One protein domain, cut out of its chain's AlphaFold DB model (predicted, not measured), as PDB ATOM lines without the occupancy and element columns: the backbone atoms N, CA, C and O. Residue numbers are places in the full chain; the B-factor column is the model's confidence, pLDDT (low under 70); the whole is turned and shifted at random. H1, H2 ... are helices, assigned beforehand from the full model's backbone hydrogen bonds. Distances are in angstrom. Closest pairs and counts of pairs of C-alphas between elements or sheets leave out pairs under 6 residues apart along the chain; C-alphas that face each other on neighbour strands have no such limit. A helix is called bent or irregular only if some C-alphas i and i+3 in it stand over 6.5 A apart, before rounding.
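AT A GLANCE: This is residues 52 to 148 of the 552 residues of an uncharacterized protein of Clostridium algidicarnis (UniProt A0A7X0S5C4). The longest helix, the kinked H1, makes a helical hairpin with H2 at one end of the domain; at the other end H3, H4 and H5 cross one another in a body of three helices. H1 begins far from that body and meets H5 near the last residues of both. The printed part has 97 residues with five named helices, H1 to H5 in order, and no named strand: all helix, packed mostly crossed, at large angles. It is compact, with a radius of gyration of the C-alphas of 13.1 A and spans of 41 by 29 by 21 A.

HOW THE PARTS SIT: Start at H1, residues 52 to 70, with a kink of 49 degrees near residue 63; it is irregular, C-alphas 62 and 65 being 7.6 A apart. It touches H2, residues 75 to 85, closest at the C-alphas of Ile 68 and Tyr 75, 5.4 A, opposite ways at a shallow tilt of 29 degrees. H1, with residue 70 alone, only just touches H5, residues 130 to 147, with 3 pairs of C-alphas within 8 A; the closest, Asn 70 and Thr 146, are 6.2 A apart. H2 touches H3, residues 89 to 99, about perpendicular at 82 degrees, closest at C-alphas 78 and 89, 6.3 A. H5 touches H3 with residues 136 to 143 alone, at a steep tilt of 65 degrees; C-alphas 93 and 140 are closest, 6.4 A. H4, residues 109 to 124, touches H5, closest at C-alphas 112 and 137, 4.6 A. H2 and H4 are apart. Every O i to N i+4 pair is within hydrogen-bond range in H2 and H5; H1 has 12 of 15, H3 6 of 7, H4 11 of 12.

IN THESE COORDINATES: Find C-alpha 52 at (-26.262, 29.737, 2.892), where H1 begins its 26.6 A. H2 measures 15.2 A, H3 15.4 A and H4 21.0 A. H5 runs 25.6 A to C-alpha 147 at (-40.301, 23.471, -26.498).

THE WHOLE: The C-alphas farthest apart, Glu 52 and Leu 105, are 41.4 A apart. The printed part has no cut and no long link, and no printed residue is under 70 in pLDDT.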
ATOM      1  N   GLU A  52     -26.336  30.432   4.179       72.62
ATOM      2  CA  GLU A  52     -26.262  29.737   2.892       72.62
ATOM      3  C   GLU A  52     -27.544  28.963   2.532       72.62
ATOM      4  O   GLU A  52     -27.939  28.946   1.364       72.62
ATOM      5  N   GLN A  53     -28.241  28.358   3.499       79.44
ATOM      6  CA  GLN A  53     -29.533  27.699   3.265       79.44
ATOM      7  C   GLN A  53     -30.625  28.715   2.918       79.44
ATOM      8  O   GLN A  53     -31.352  28.507   1.949       79.44
ATOM      9  N   VAL A  54     -30.695  29.843   3.635       78.44
ATOM     10  CA  VAL A  54     -31.665  30.918   3.347       78.44
ATOM     11  C   VAL A  54     -31.422  31.504   1.959       78.44
ATOM     12  O   VAL A  54     -32.349  31.624   1.158       78.44
ATOM     13  N   LYS A  55     -30.162  31.804   1.628       82.69
ATOM     14  CA  LYS A  55     -29.779  32.290   0.299       82.69
ATOM     15  C   LYS A  55     -30.113  31.274  -0.795       82.69
ATOM     16  O   LYS A  55     -30.595  31.654  -1.858       82.69
ATOM     17  N   THR A  56     -29.894  29.983  -0.542       86.00
ATOM     18  CA  THR A  56     -30.260  28.912  -1.484       86.00
ATOM     19  C   THR A  56     -31.768  28.858  -1.705       86.00
ATOM     20  O   THR A  56     -32.196  28.824  -2.859       86.00
ATOM     21  N   GLN A  57     -32.560  28.900  -0.630       86.88
ATOM     22  CA  GLN A  57     -34.020  28.892  -0.699       86.88
ATOM     23  C   GLN A  57     -34.542  30.093  -1.494       86.88
ATOM     24  O   GLN A  57     -35.306  29.906  -2.430       86.88
ATOM     25  N   GLN A  58     -34.034  31.301  -1.223       87.81
ATOM     26  CA  GLN A  58     -34.405  32.504  -1.976       87.81
ATOM     27  C   GLN A  58     -34.105  32.394  -3.474       87.81
ATOM     28  O   GLN A  58     -34.831  32.953  -4.293       87.81
ATOM     29  N   VAL A  59     -33.019  31.716  -3.861       91.50
ATOM     30  CA  VAL A  59     -32.722  31.500  -5.284       91.50
ATOM     31  C   VAL A  59     -33.675  30.469  -5.883       91.50
ATOM     32  O   VAL A  59     -34.146  30.692  -6.992       91.50
ATOM     33  N   ILE A  60     -33.996  29.394  -5.159       92.75
ATOM     34  CA  ILE A  60     -34.983  28.393  -5.593       92.75
ATOM     35  C   ILE A  60     -36.350  29.029  -5.795       92.75
ATOM     36  O   ILE A  60     -36.936  28.854  -6.859       92.75
ATOM     37  N   ASP A  61     -36.818  29.822  -4.835       91.62
ATOM     38  CA  ASP A  61     -38.129  30.468  -4.896       91.62
ATOM     39  C   ASP A  61     -38.274  31.351  -6.147       91.62
ATOM     40  O   ASP A  61     -39.345  31.400  -6.739       91.62
ATOM     41  N   LYS A  62     -37.180  31.967  -6.624       94.12
ATOM     42  CA  LYS A  62     -37.183  32.782  -7.854       94.12
ATOM     43  C   LYS A  62     -37.417  31.994  -9.138       94.12
ATOM     44  O   LYS A  62     -37.860  32.585 -10.115       94.12
ATOM     45  N   PHE A  63     -37.039  30.718  -9.192       93.31
ATOM     46  CA  PHE A  63     -37.147  29.921 -10.420       93.31
ATOM     47  C   PHE A  63     -38.117  28.743 -10.309       93.31
ATOM     48  O   PHE A  63     -38.396  28.102 -11.316       93.31
ATOM     49  N   LYS A  64     -38.614  28.443  -9.106       93.69
ATOM     50  CA  LYS A  64     -39.426  27.261  -8.808       93.69
ATOM     51  C   LYS A  64     -40.682  27.169  -9.669       93.69
ATOM     52  O   LYS A  64     -40.938  26.103 -10.212       93.69
ATOM     53  N   GLU A  65     -41.427  28.263  -9.807       93.50
ATOM     54  CA  GLU A  65     -42.681  28.279 -10.574       93.50
ATOM     55  C   GLU A  65     -42.449  27.881 -12.035       93.50
ATOM     56  O   GLU A  65     -43.065  26.933 -12.512       93.50
ATOM     57  N   GLY A  66     -41.463  28.494 -12.698       92.31
ATOM     58  CA  GLY A  66     -41.113  28.141 -14.076       92.31
ATOM     59  C   GLY A  66     -40.566  26.717 -14.231       92.31
ATOM     60  O   GLY A  66     -40.677  26.135 -15.304       92.31
ATOM     61  N   ILE A  67     -39.981  26.118 -13.188       95.00
ATOM     62  CA  ILE A  67     -39.573  24.705 -13.241       95.00
ATOM     63  C   ILE A  67     -40.774  23.777 -13.087       95.00
ATOM     64  O   ILE A  67     -40.841  22.785 -13.797       95.00
ATOM     65  N   ILE A  68     -41.722  24.092 -12.205       94.50
ATOM     66  CA  ILE A  68     -42.947  23.294 -12.049       94.50
ATOM     67  C   ILE A  68     -43.745  23.280 -13.356       94.50
ATOM     68  O   ILE A  68     -44.254  22.233 -13.741       94.50
ATOM     69  N   GLU A  69     -43.824  24.420 -14.040       93.00
ATOM     70  CA  GLU A  69     -44.522  24.542 -15.321       93.00
ATOM     71  C   GLU A  69     -43.861  23.708 -16.429       93.00
ATOM     72  O   GLU A  69     -44.536  22.930 -17.095       93.00
ATOM     73  N   ASN A  70     -42.538  23.821 -16.592       92.25
ATOM     74  CA  ASN A  70     -41.814  23.181 -17.700       92.25
ATOM     75  C   ASN A  70     -41.387  21.724 -17.418       92.25
ATOM     76  O   ASN A  70     -41.042  20.992 -18.343       92.25
ATOM     77  N   PHE A  71     -41.352  21.306 -16.149       95.94
ATOM     78  CA  PHE A  71     -40.857  19.995 -15.699       95.94
ATOM     79  C   PHE A  71     -41.768  19.388 -14.612       95.94
ATOM     80  O   PHE A  71     -41.332  19.177 -13.473       95.94
ATOM     81  N   PRO A  72     -43.051  19.118 -14.915       94.81
ATOM     82  CA  PRO A  72     -44.062  18.751 -13.916       94.81
ATOM     83  C   PRO A  72     -43.759  17.456 -13.142       94.81
ATOM     84  O   PRO A  72     -44.225  17.287 -12.017       94.81
ATOM     85  N   THR A  73     -42.968  16.551 -13.711       95.94
ATOM     86  CA  THR A  73     -42.573  15.267 -13.113       95.94
ATOM     87  C   THR A  73     -41.229  15.371 -12.404       95.94
ATOM     88  O   THR A  73     -41.023  14.735 -11.374       95.94
ATOM     89  N   THR A  74     -40.294  16.164 -12.938       96.69
ATOM     90  CA  THR A  74     -38.906  16.208 -12.445       96.69
ATOM     91  C   THR A  74     -38.557  17.452 -11.624       96.69
ATOM     92  O   THR A  74     -37.421  17.569 -11.153       96.69
ATOM     93  N   TYR A  75     -39.509  18.357 -11.359       96.19
ATOM     94  CA  TYR A  75     -39.249  19.590 -10.601       96.19
ATOM     95  C   TYR A  75     -38.617  19.337  -9.222       96.19
ATOM     96  O   TYR A  75     -37.692  20.054  -8.835       96.19
ATOM     97  N   GLU A  76     -39.058  18.311  -8.482       96.00
ATOM     98  CA  GLU A  76     -38.502  17.992  -7.157       96.00
ATOM     99  C   GLU A  76     -37.048  17.558  -7.249       96.00
ATOM    100  O   GLU A  76     -36.220  17.980  -6.435       96.00
ATOM    101  N   PHE A  77     -36.721  16.769  -8.272       96.69
ATOM    102  CA  PHE A  77     -35.355  16.363  -8.553       96.69
ATOM    103  C   PHE A  77     -34.493  17.579  -8.902       96.69
ATOM    104  O   PHE A  77     -33.424  17.751  -8.320       96.69
ATOM    105  N   ILE A  78     -34.968  18.473  -9.775       96.19
ATOM    106  CA  ILE A  78     -34.241  19.690 -10.172       96.19
ATOM    107  C   ILE A  78     -33.946  20.579  -8.954       96.19
ATOM    108  O   ILE A  78     -32.812  21.039  -8.773       96.19
ATOM    109  N   ILE A  79     -34.945  20.799  -8.092       95.56
ATOM    110  CA  ILE A  79     -34.811  21.625  -6.882       95.56
ATOM    111  C   ILE A  79     -33.847  20.970  -5.890       95.56
ATOM    112  O   ILE A  79     -32.923  21.627  -5.405       95.56
ATOM    113  N   SER A  80     -34.014  19.672  -5.630       94.94
ATOM    114  CA  SER A  80     -33.149  18.890  -4.735       94.94
ATOM    115  C   SER A  80     -31.699  18.841  -5.231       94.94
ATOM    116  O   SER A  80     -30.750  18.959  -4.444       94.94
ATOM    117  N   TYR A  81     -31.506  18.734  -6.548       94.69
ATOM    118  CA  TYR A  81     -30.191  18.743  -7.177       94.69
ATOM    119  C   TYR A  81     -29.514  20.107  -7.032       94.69
ATOM    120  O   TYR A  81     -28.335  20.169  -6.666       94.69
ATOM    121  N   TYR A  82     -30.249  21.202  -7.255       94.62
ATOM    122  CA  TYR A  82     -29.740  22.551  -7.019       94.62
ATOM    123  C   TYR A  82     -29.420  22.779  -5.538       94.62
ATOM    124  O   TYR A  82     -28.372  23.345  -5.224       94.62
ATOM    125  N   TRP A  83     -30.267  22.302  -4.624       91.62
ATOM    126  CA  TRP A  83     -30.038  22.410  -3.183       91.62
ATOM    127  C   TRP A  83     -28.674  21.835  -2.788       91.62
ATOM    128  O   TRP A  83     -27.904  22.500  -2.087       91.62
ATOM    129  N   SER A  84     -28.361  20.649  -3.313       90.88
ATOM    130  CA  SER A  84     -27.163  19.876  -2.969       90.88
ATOM    131  C   SER A  84     -25.907  20.321  -3.725       90.88
ATOM    132  O   SER A  84     -24.824  20.355  -3.151       90.88
ATOM    133  N   ASN A  85     -26.038  20.692  -5.004       89.88
ATOM    134  CA  ASN A  85     -24.893  20.906  -5.900       89.88
ATOM    135  C   ASN A  85     -24.718  22.360  -6.360       89.88
ATOM    136  O   ASN A  85     -23.733  22.670  -7.030       89.88
ATOM    137  N   LYS A  86     -25.683  23.242  -6.069       90.88
ATOM    138  CA  LYS A  86     -25.756  24.636  -6.556       90.88
ATOM    139  C   LYS A  86     -25.660  24.763  -8.085       90.88
ATOM    140  O   LYS A  86     -25.211  25.781  -8.607       90.88
ATOM    141  N   LYS A  87     -26.089  23.727  -8.819       92.19
ATOM    142  CA  LYS A  87     -26.088  23.663 -10.289       92.19
ATOM    143  C   LYS A  87     -27.510  23.541 -10.832       92.19
ATOM    144  O   LYS A  87     -28.303  22.755 -10.324       92.19
ATOM    145  N   ARG A  88     -27.813  24.310 -11.879       93.88
ATOM    146  CA  ARG A  88     -29.101  24.308 -12.593       93.88
ATOM    147  C   ARG A  88     -29.105  23.232 -13.671       93.88
ATOM    148  O   ARG A  88     -28.710  23.490 -14.804       93.88
ATOM    149  N   ILE A  89     -29.477  22.013 -13.288       95.56
ATOM    150  CA  ILE A  89     -29.462  20.853 -14.187       95.56
ATOM    151  C   ILE A  89     -30.436  21.012 -15.363       95.56
ATOM    152  O   ILE A  89     -30.113  20.612 -16.475       95.56
ATOM    153  N   ASP A  90     -31.549  21.717 -15.160       94.88
ATOM    154  CA  ASP A  90     -32.491  22.131 -16.204       94.88
ATOM    155  C   ASP A  90     -31.818  22.968 -17.305       94.88
ATOM    156  O   ASP A  90     -32.012  22.724 -18.494       94.88
ATOM    157  N   LYS A  91     -30.929  23.899 -16.928       95.50
ATOM    158  CA  LYS A  91     -30.148  24.693 -17.889       95.50
ATOM    159  C   LYS A  91     -29.081  23.872 -18.604       95.50
ATOM    160  O   LYS A  91     -28.724  24.200 -19.729       95.50
ATOM    161  N   LEU A  92     -28.570  22.811 -17.977       96.38
ATOM    162  CA  LEU A  92     -27.629  21.901 -18.634       96.38
ATOM    163  C   LEU A  92     -28.323  21.030 -19.682       96.38
ATOM    164  O   LEU A  92     -27.713  20.777 -20.717       96.38
ATOM    165  N   VAL A  93     -29.569  20.614 -19.425       96.12
ATOM    166  CA  VAL A  93     -30.414  19.934 -20.419       96.12
ATOM    167  C   VAL A  93     -30.713  20.877 -21.580       96.12
ATOM    168  O   VAL A  93     -30.400  20.532 -22.710       96.12
ATOM    169  N   SER A  94     -31.188  22.096 -21.313       94.19
ATOM    170  CA  SER A  94     -31.429  23.103 -22.361       94.19
ATOM    171  C   SER A  94     -30.181  23.360 -23.220       94.19
ATOM    172  O   SER A  94     -30.243  23.282 -24.440       94.19
ATOM    173  N   LYS A  95     -29.003  23.513 -22.603       94.94
ATOM    174  CA  LYS A  95     -27.739  23.665 -23.340       94.94
ATOM    175  C   LYS A  95     -27.319  22.414 -24.124       94.94
ATOM    176  O   LYS A  95     -26.544  22.514 -25.067       94.94
ATOM    177  N   ALA A  96     -27.756  21.221 -23.724       95.75
ATOM    178  CA  ALA A  96     -27.522  20.021 -24.522       95.75
ATOM    179  C   ALA A  96     -28.321  20.067 -25.834       95.75
ATOM    180  O   ALA A  96     -27.793  19.643 -26.858       95.75
ATOM    181  N   TYR A  97     -29.523  20.652 -25.818       93.38
ATOM    182  CA  TYR A  97     -30.336  20.856 -27.021       93.38
ATOM    183  C   TYR A  97     -29.738  21.858 -28.013       93.38
ATOM    184  O   TYR A  97     -29.968  21.737 -29.205       93.38
ATOM    185  N   GLU A  98     -28.888  22.778 -27.564       91.31
ATOM    186  CA  GLU A  98     -28.160  23.683 -28.466       91.31
ATOM    187  C   GLU A  98     -26.951  23.014 -29.153       91.31
ATOM    188  O   GLU A  98     -26.438  23.518 -30.149       91.31
ATOM    189  N   GLU A  99     -26.436  21.911 -28.598       93.38
ATOM    190  CA  GLU A  99     -25.129  21.352 -28.983       93.38
ATOM    191  C   GLU A  99     -25.196  19.966 -29.625       93.38
ATOM    192  O   GLU A  99     -24.267  19.579 -30.339       93.38
ATOM    193  N   ILE A 100     -26.236  19.185 -29.332       94.38
ATOM    194  CA  ILE A 100     -26.410  17.852 -29.906       94.38
ATOM    195  C   ILE A 100     -26.964  18.000 -31.324       94.38
ATOM    196  O   ILE A 100     -27.970  18.661 -31.551       94.38
ATOM    197  N   GLU A 101     -26.294  17.362 -32.282       93.12
ATOM    198  CA  GLU A 101     -26.710  17.367 -33.683       93.12
ATOM    199  C   GLU A 101     -28.043  16.620 -33.870       93.12
ATOM    200  O   GLU A 101     -28.230  15.528 -33.328       93.12
ATOM    201  N   ASP A 102     -28.940  17.210 -34.665       94.44
ATOM    202  CA  ASP A 102     -30.244  16.659 -35.058       94.44
ATOM    203  C   ASP A 102     -31.187  16.324 -33.882       94.44
ATOM    204  O   ASP A 102     -32.046  15.438 -33.988       94.44
ATOM    205  N   ILE A 103     -31.032  17.009 -32.741       94.06
ATOM    206  CA  ILE A 103     -31.816  16.730 -31.531       94.06
ATOM    207  C   ILE A 103     -33.307  17.036 -31.696       94.06
ATOM    208  O   ILE A 103     -34.143  16.414 -31.045       94.06
ATOM    209  N   GLU A 104     -33.663  17.936 -32.606       93.38
ATOM    210  CA  GLU A 104     -35.044  18.301 -32.917       93.38
ATOM    211  C   GLU A 104     -35.834  17.111 -33.497       93.38
ATOM    212  O   GLU A 104     -37.058  17.065 -33.407       93.38
ATOM    213  N   LEU A 105     -35.139  16.094 -34.025       95.88
ATOM    214  CA  LEU A 105     -35.740  14.860 -34.538       95.88
ATOM    215  C   LEU A 105     -35.911  13.763 -33.470       95.88
ATOM    216  O   LEU A 105     -36.370  12.657 -33.787       95.88
ATOM    217  N   PHE A 106     -35.497  14.012 -32.225       95.06
ATOM    218  CA  PHE A 106     -35.541  13.026 -31.144       95.06
ATOM    219  C   PHE A 106     -36.985  12.788 -30.697       95.06
ATOM    220  O   PHE A 106     -37.733  13.728 -30.453       95.06
ATOM    221  N   TYR A 107     -37.381  11.523 -30.539       93.88
ATOM    222  CA  TYR A 107     -38.741  11.182 -30.081       93.88
ATOM    223  C   TYR A 107     -38.820   9.915 -29.225       93.88
ATOM    224  O   TYR A 107     -39.819   9.698 -28.533       93.88
ATOM    225  N   LEU A 108     -37.779   9.081 -29.258       94.31
ATOM    226  CA  LEU A 108     -37.730   7.796 -28.570       94.31
ATOM    227  C   LEU A 108     -37.161   7.923 -27.144       94.31
ATOM    228  O   LEU A 108     -36.357   8.815 -26.881       94.31
ATOM    229  N   PRO A 109     -37.492   7.003 -26.221       94.19
ATOM    230  CA  PRO A 109     -36.856   6.959 -24.901       94.19
ATOM    231  C   PRO A 109     -35.325   6.844 -24.965       94.19
ATOM    232  O   PRO A 109     -34.618   7.447 -24.163       94.19
ATOM    233  N   GLU A 110     -34.794   6.102 -25.939       95.19
ATOM    234  CA  GLU A 110     -33.352   5.939 -26.143       95.19
ATOM    235  C   GLU A 110     -32.676   7.259 -26.527       95.19
ATOM    236  O   GLU A 110     -31.516   7.487 -26.186       95.19
ATOM    237  N   ASP A 111     -33.396   8.142 -27.214       95.62
ATOM    238  CA  ASP A 111     -32.911   9.472 -27.559       95.62
ATOM    239  C   ASP A 111     -32.775  10.351 -26.303       95.62
ATOM    240  O   ASP A 111     -31.751  11.008 -26.111       95.62
ATOM    241  N   ASP A 112     -33.739  10.278 -25.383       96.31
ATOM    242  CA  ASP A 112     -33.682  10.971 -24.090       96.31
ATOM    243  C   ASP A 112     -32.540  10.463 -23.194       96.31
ATOM    244  O   ASP A 112     -31.889  11.244 -22.490       96.31
ATOM    245  N   ILE A 113     -32.234   9.164 -23.263       96.44
ATOM    246  CA  ILE A 113     -31.072   8.579 -22.578       96.44
ATOM    247  C   ILE A 113     -29.764   9.134 -23.156       96.44
ATOM    248  O   ILE A 113     -28.878   9.500 -22.383       96.44
ATOM    249  N   LYS A 114     -29.636   9.283 -24.483       95.62
ATOM    250  CA  LYS A 114     -28.435   9.892 -25.094       95.62
ATOM    251  C   LYS A 114     -28.211  11.322 -24.599       95.62
ATOM    252  O   LYS A 114     -27.073  11.702 -24.316       95.62
ATOM    253  N   VAL A 115     -29.281  12.108 -24.455       97.00
ATOM    254  CA  VAL A 115     -29.200  13.459 -23.872       97.00
ATOM    255  C   VAL A 115     -28.706  13.383 -22.428       97.00
ATOM    256  O   VAL A 115     -27.793  14.118 -22.044       97.00
ATOM    257  N   ALA A 116     -29.242  12.458 -21.633       97.12
ATOM    258  CA  ALA A 116     -28.822  12.256 -20.250       97.12
ATOM    259  C   ALA A 116     -27.343  11.862 -20.119       97.12
ATOM    260  O   ALA A 116     -26.617  12.416 -19.285       97.12
ATOM    261  N   GLU A 117     -26.868  10.957 -20.973       96.38
ATOM    262  CA  GLU A 117     -25.462  10.561 -21.047       96.38
ATOM    263  C   GLU A 117     -24.565  11.737 -21.445       96.38
ATOM    264  O   GLU A 117     -23.511  11.952 -20.833       96.38
ATOM    265  N   TYR A 118     -24.993  12.538 -22.428       96.75
ATOM    266  CA  TYR A 118     -24.283  13.744 -22.843       96.75
ATOM    267  C   TYR A 118     -24.165  14.743 -21.691       96.75
ATOM    268  O   TYR A 118     -23.065  15.210 -21.389       96.75
ATOM    269  N   VAL A 119     -25.263  15.027 -20.987       96.81
ATOM    270  CA  VAL A 119     -25.267  15.932 -19.829       96.81
ATOM    271  C   VAL A 119     -24.340  15.409 -18.729       96.81
ATOM    272  O   VAL A 119     -23.475  16.154 -18.259       96.81
ATOM    273  N   CYS A 120     -24.433  14.129 -18.359       95.94
ATOM    274  CA  CYS A 120     -23.554  13.529 -17.350       95.94
ATOM    275  C   CYS A 120     -22.071  13.662 -17.729       95.94
ATOM    276  O   CYS A 120     -21.259  14.157 -16.939       95.94
ATOM    277  N   LYS A 121     -21.718  13.279 -18.961       95.12
ATOM    278  CA  LYS A 121     -20.330  13.200 -19.428       95.12
ATOM    279  C   LYS A 121     -19.718  14.561 -19.752       95.12
ATOM    280  O   LYS A 121     -18.567  14.810 -19.404       95.12
ATOM    281  N   LYS A 122     -20.448  15.420 -20.466       94.81
ATOM    282  CA  LYS A 122     -19.926  16.666 -21.055       94.81
ATOM    283  C   LYS A 122     -20.266  17.912 -20.250       94.81
ATOM    284  O   LYS A 122     -19.511  18.877 -20.318       94.81
ATOM    285  N   LYS A 123     -21.369  17.912 -19.493       93.19
ATOM    286  CA  LYS A 123     -21.799  19.081 -18.703       93.19
ATOM    287  C   LYS A 123     -21.476  18.948 -17.223       93.19
ATOM    288  O   LYS A 123     -21.041  19.916 -16.602       93.19
ATOM    289  N   LEU A 124     -21.693  17.766 -16.653       92.38
ATOM    290  CA  LEU A 124     -21.485  17.516 -15.229       92.38
ATOM    291  C   LEU A 124     -20.091  16.963 -14.914       92.38
ATOM    292  O   LEU A 124     -19.557  17.290 -13.856       92.38
ATOM    293  N   GLY A 125     -19.501  16.180 -15.823       90.12
ATOM    294  CA  GLY A 125     -18.204  15.529 -15.614       90.12
ATOM    295  C   GLY A 125     -18.262  14.420 -14.560       90.12
ATOM    296  O   GLY A 125     -17.293  14.219 -13.833       90.12
ATOM    297  N   VAL A 126     -19.408  13.741 -14.441       88.50
ATOM    298  CA  VAL A 126     -19.665  12.709 -13.424       88.50
ATOM    299  C   VAL A 126     -19.945  11.356 -14.068       88.50
ATOM    300  O   VAL A 126     -20.437  11.278 -15.195       88.50
ATOM    301  N   THR A 127     -19.663  10.281 -13.331       88.44
ATOM    302  CA  THR A 127     -20.096   8.934 -13.713       88.44
ATOM    303  C   THR A 127     -21.615   8.855 -13.625       88.44
ATOM    304  O   THR A 127     -22.203   9.201 -12.601       88.44
ATOM    305  N   ALA A 128     -22.245   8.409 -14.706       86.75
ATOM    306  CA  ALA A 128     -23.688   8.327 -14.809       86.75
ATOM    307  C   ALA A 128     -24.224   7.165 -13.950       86.75
ATOM    308  O   ALA A 128     -23.931   6.003 -14.227       86.75
ATOM    309  N   THR A 129     -24.968   7.476 -12.885       92.50
ATOM    310  CA  THR A 129     -25.747   6.474 -12.143       92.50
ATOM    311  C   THR A 129     -27.083   6.244 -12.844       92.50
ATOM    312  O   THR A 129     -27.587   7.137 -13.526       92.50
ATOM    313  N   GLU A 130     -27.675   5.065 -12.664       92.75
ATOM    314  CA  GLU A 130     -28.961   4.710 -13.281       92.75
ATOM    315  C   GLU A 130     -30.079   5.694 -12.893       92.75
ATOM    316  O   GLU A 130     -30.813   6.181 -13.750       92.75
ATOM    317  N   GLU A 131     -30.133   6.089 -11.617       93.31
ATOM    318  CA  GLU A 131     -31.090   7.082 -11.116       93.31
ATOM    319  C   GLU A 131     -30.881   8.469 -11.749       93.31
ATOM    320  O   GLU A 131     -31.841   9.115 -12.173       93.31
ATOM    321  N   LEU A 132     -29.628   8.931 -11.852       93.50
ATOM    322  CA  LEU A 132     -29.320  10.231 -12.447       93.50
ATOM    323  C   LEU A 132     -29.678  10.253 -13.937       93.50
ATOM    324  O   LEU A 132     -30.261  11.230 -14.407       93.50
ATOM    325  N   LEU A 133     -29.367   9.177 -14.663       95.88
ATOM    326  CA  LEU A 133     -29.739   9.031 -16.068       95.88
ATOM    327  C   LEU A 133     -31.252   9.043 -16.247       95.88
ATOM    328  O   LEU A 133     -31.744   9.802 -17.074       95.88
ATOM    329  N   SER A 134     -31.983   8.261 -15.451       96.50
ATOM    330  CA  SER A 134     -33.445   8.193 -15.526       96.50
ATOM    331  C   SER A 134     -34.096   9.560 -15.290       96.50
ATOM    332  O   SER A 134     -34.997   9.962 -16.031       96.50
ATOM    333  N   ASN A 135     -33.619  10.308 -14.291       96.69
ATOM    334  CA  ASN A 135     -34.139  11.640 -13.996       96.69
ATOM    335  C   ASN A 135     -33.834  12.638 -15.123       96.69
ATOM    336  O   ASN A 135     -34.738  13.343 -15.564       96.69
ATOM    337  N   ILE A 136     -32.600  12.672 -15.642       97.56
ATOM    338  CA  ILE A 136     -32.245  13.587 -16.741       97.56
ATOM    339  C   ILE A 136     -32.941  13.190 -18.051       97.56
ATOM    340  O   ILE A 136     -33.354  14.069 -18.800       97.56
ATOM    341  N   ALA A 137     -33.116  11.899 -18.334       97.44
ATOM    342  CA  ALA A 137     -33.851  11.439 -19.512       97.44
ATOM    343  C   ALA A 137     -35.324  11.878 -19.440       97.44
ATOM    344  O   ALA A 137     -35.873  12.402 -20.407       97.44
ATOM    345  N   THR A 138     -35.941  11.766 -18.260       97.38
ATOM    346  CA  THR A 138     -37.296  12.288 -18.035       97.38
ATOM    347  C   THR A 138     -37.338  13.806 -18.219       97.38
ATOM    348  O   THR A 138     -38.214  14.301 -18.922       97.38
ATOM    349  N   MET A 139     -36.351  14.543 -17.692       97.25
ATOM    350  CA  MET A 139     -36.239  15.986 -17.933       97.25
ATOM    351  C   MET A 139     -36.093  16.320 -19.421       97.25
ATOM    352  O   MET A 139     -36.697  17.277 -19.886       97.25
ATOM    353  N   SER A 140     -35.287  15.562 -20.170       96.56
ATOM    354  CA  SER A 140     -35.110  15.753 -21.614       96.56
ATOM    355  C   SER A 140     -36.442  15.618 -22.345       96.56
ATOM    356  O   SER A 140     -36.786  16.476 -23.157       96.56
ATOM    357  N   LYS A 141     -37.233  14.600 -21.995       95.81
ATOM    358  CA  LYS A 141     -38.564  14.394 -22.564       95.81
ATOM    359  C   LYS A 141     -39.503  15.563 -22.261       95.81
ATOM    360  O   LYS A 141     -40.181  16.039 -23.167       95.81
ATOM    361  N   GLU A 142     -39.550  16.014 -21.007       95.12
ATOM    362  CA  GLU A 142     -40.390  17.148 -20.587       95.12
ATOM    363  C   GLU A 142     -39.973  18.446 -21.281       95.12
ATOM    364  O   GLU A 142     -40.822  19.174 -21.796       95.12
ATOM    365  N   TYR A 143     -38.663  18.688 -21.378       94.38
ATOM    366  CA  TYR A 143     -38.112  19.831 -22.094       94.38
ATOM    367  C   TYR A 143     -38.536  19.814 -23.563       94.38
ATOM    368  O   TYR A 143     -39.130  20.783 -24.022       94.38
ATOM    369  N   ARG A 144     -38.333  18.696 -24.278       92.75
ATOM    370  CA  ARG A 144     -38.769  18.546 -25.676       92.75
ATOM    371  C   ARG A 144     -40.255  18.851 -25.835       92.75
ATOM    372  O   ARG A 144     -40.621  19.698 -26.636       92.75
ATOM    373  N   GLN A 145     -41.110  18.216 -25.035       89.75
ATOM    374  CA  GLN A 145     -42.564  18.399 -25.127       89.75
ATOM    375  C   GLN A 145     -43.018  19.840 -24.882       89.75
ATOM    376  O   GLN A 145     -44.043  20.249 -25.416       89.75
ATOM    377  N   THR A 146     -42.263  20.583 -24.076       89.69
ATOM    378  CA  THR A 146     -42.554  21.983 -23.758       89.69
ATOM    379  C   THR A 146     -42.029  22.941 -24.825       89.69
ATOM    380  O   THR A 146     -42.605  24.004 -25.018       89.69
ATOM    381  N   GLN A 147     -40.918  22.607 -25.486       88.50
ATOM    382  CA  GLN A 147     -40.301  23.471 -26.498       88.50
ATOM    383  C   GLN A 147     -40.835  23.237 -27.915       88.50
ATOM    384  O   GLN A 147     -40.765  24.146 -28.731       88.50
ATOM    385  N   THR A 148     -41.347  22.044 -28.231       89.44
ATOM    386  CA  THR A 148     -41.848  21.749 -29.578       89.44
ATOM    387  C   THR A 148     -43.236  22.355 -29.788       89.44
ATOM    388  O   THR A 148     -44.249  21.816 -29.329       89.44
TER     389      THR A 148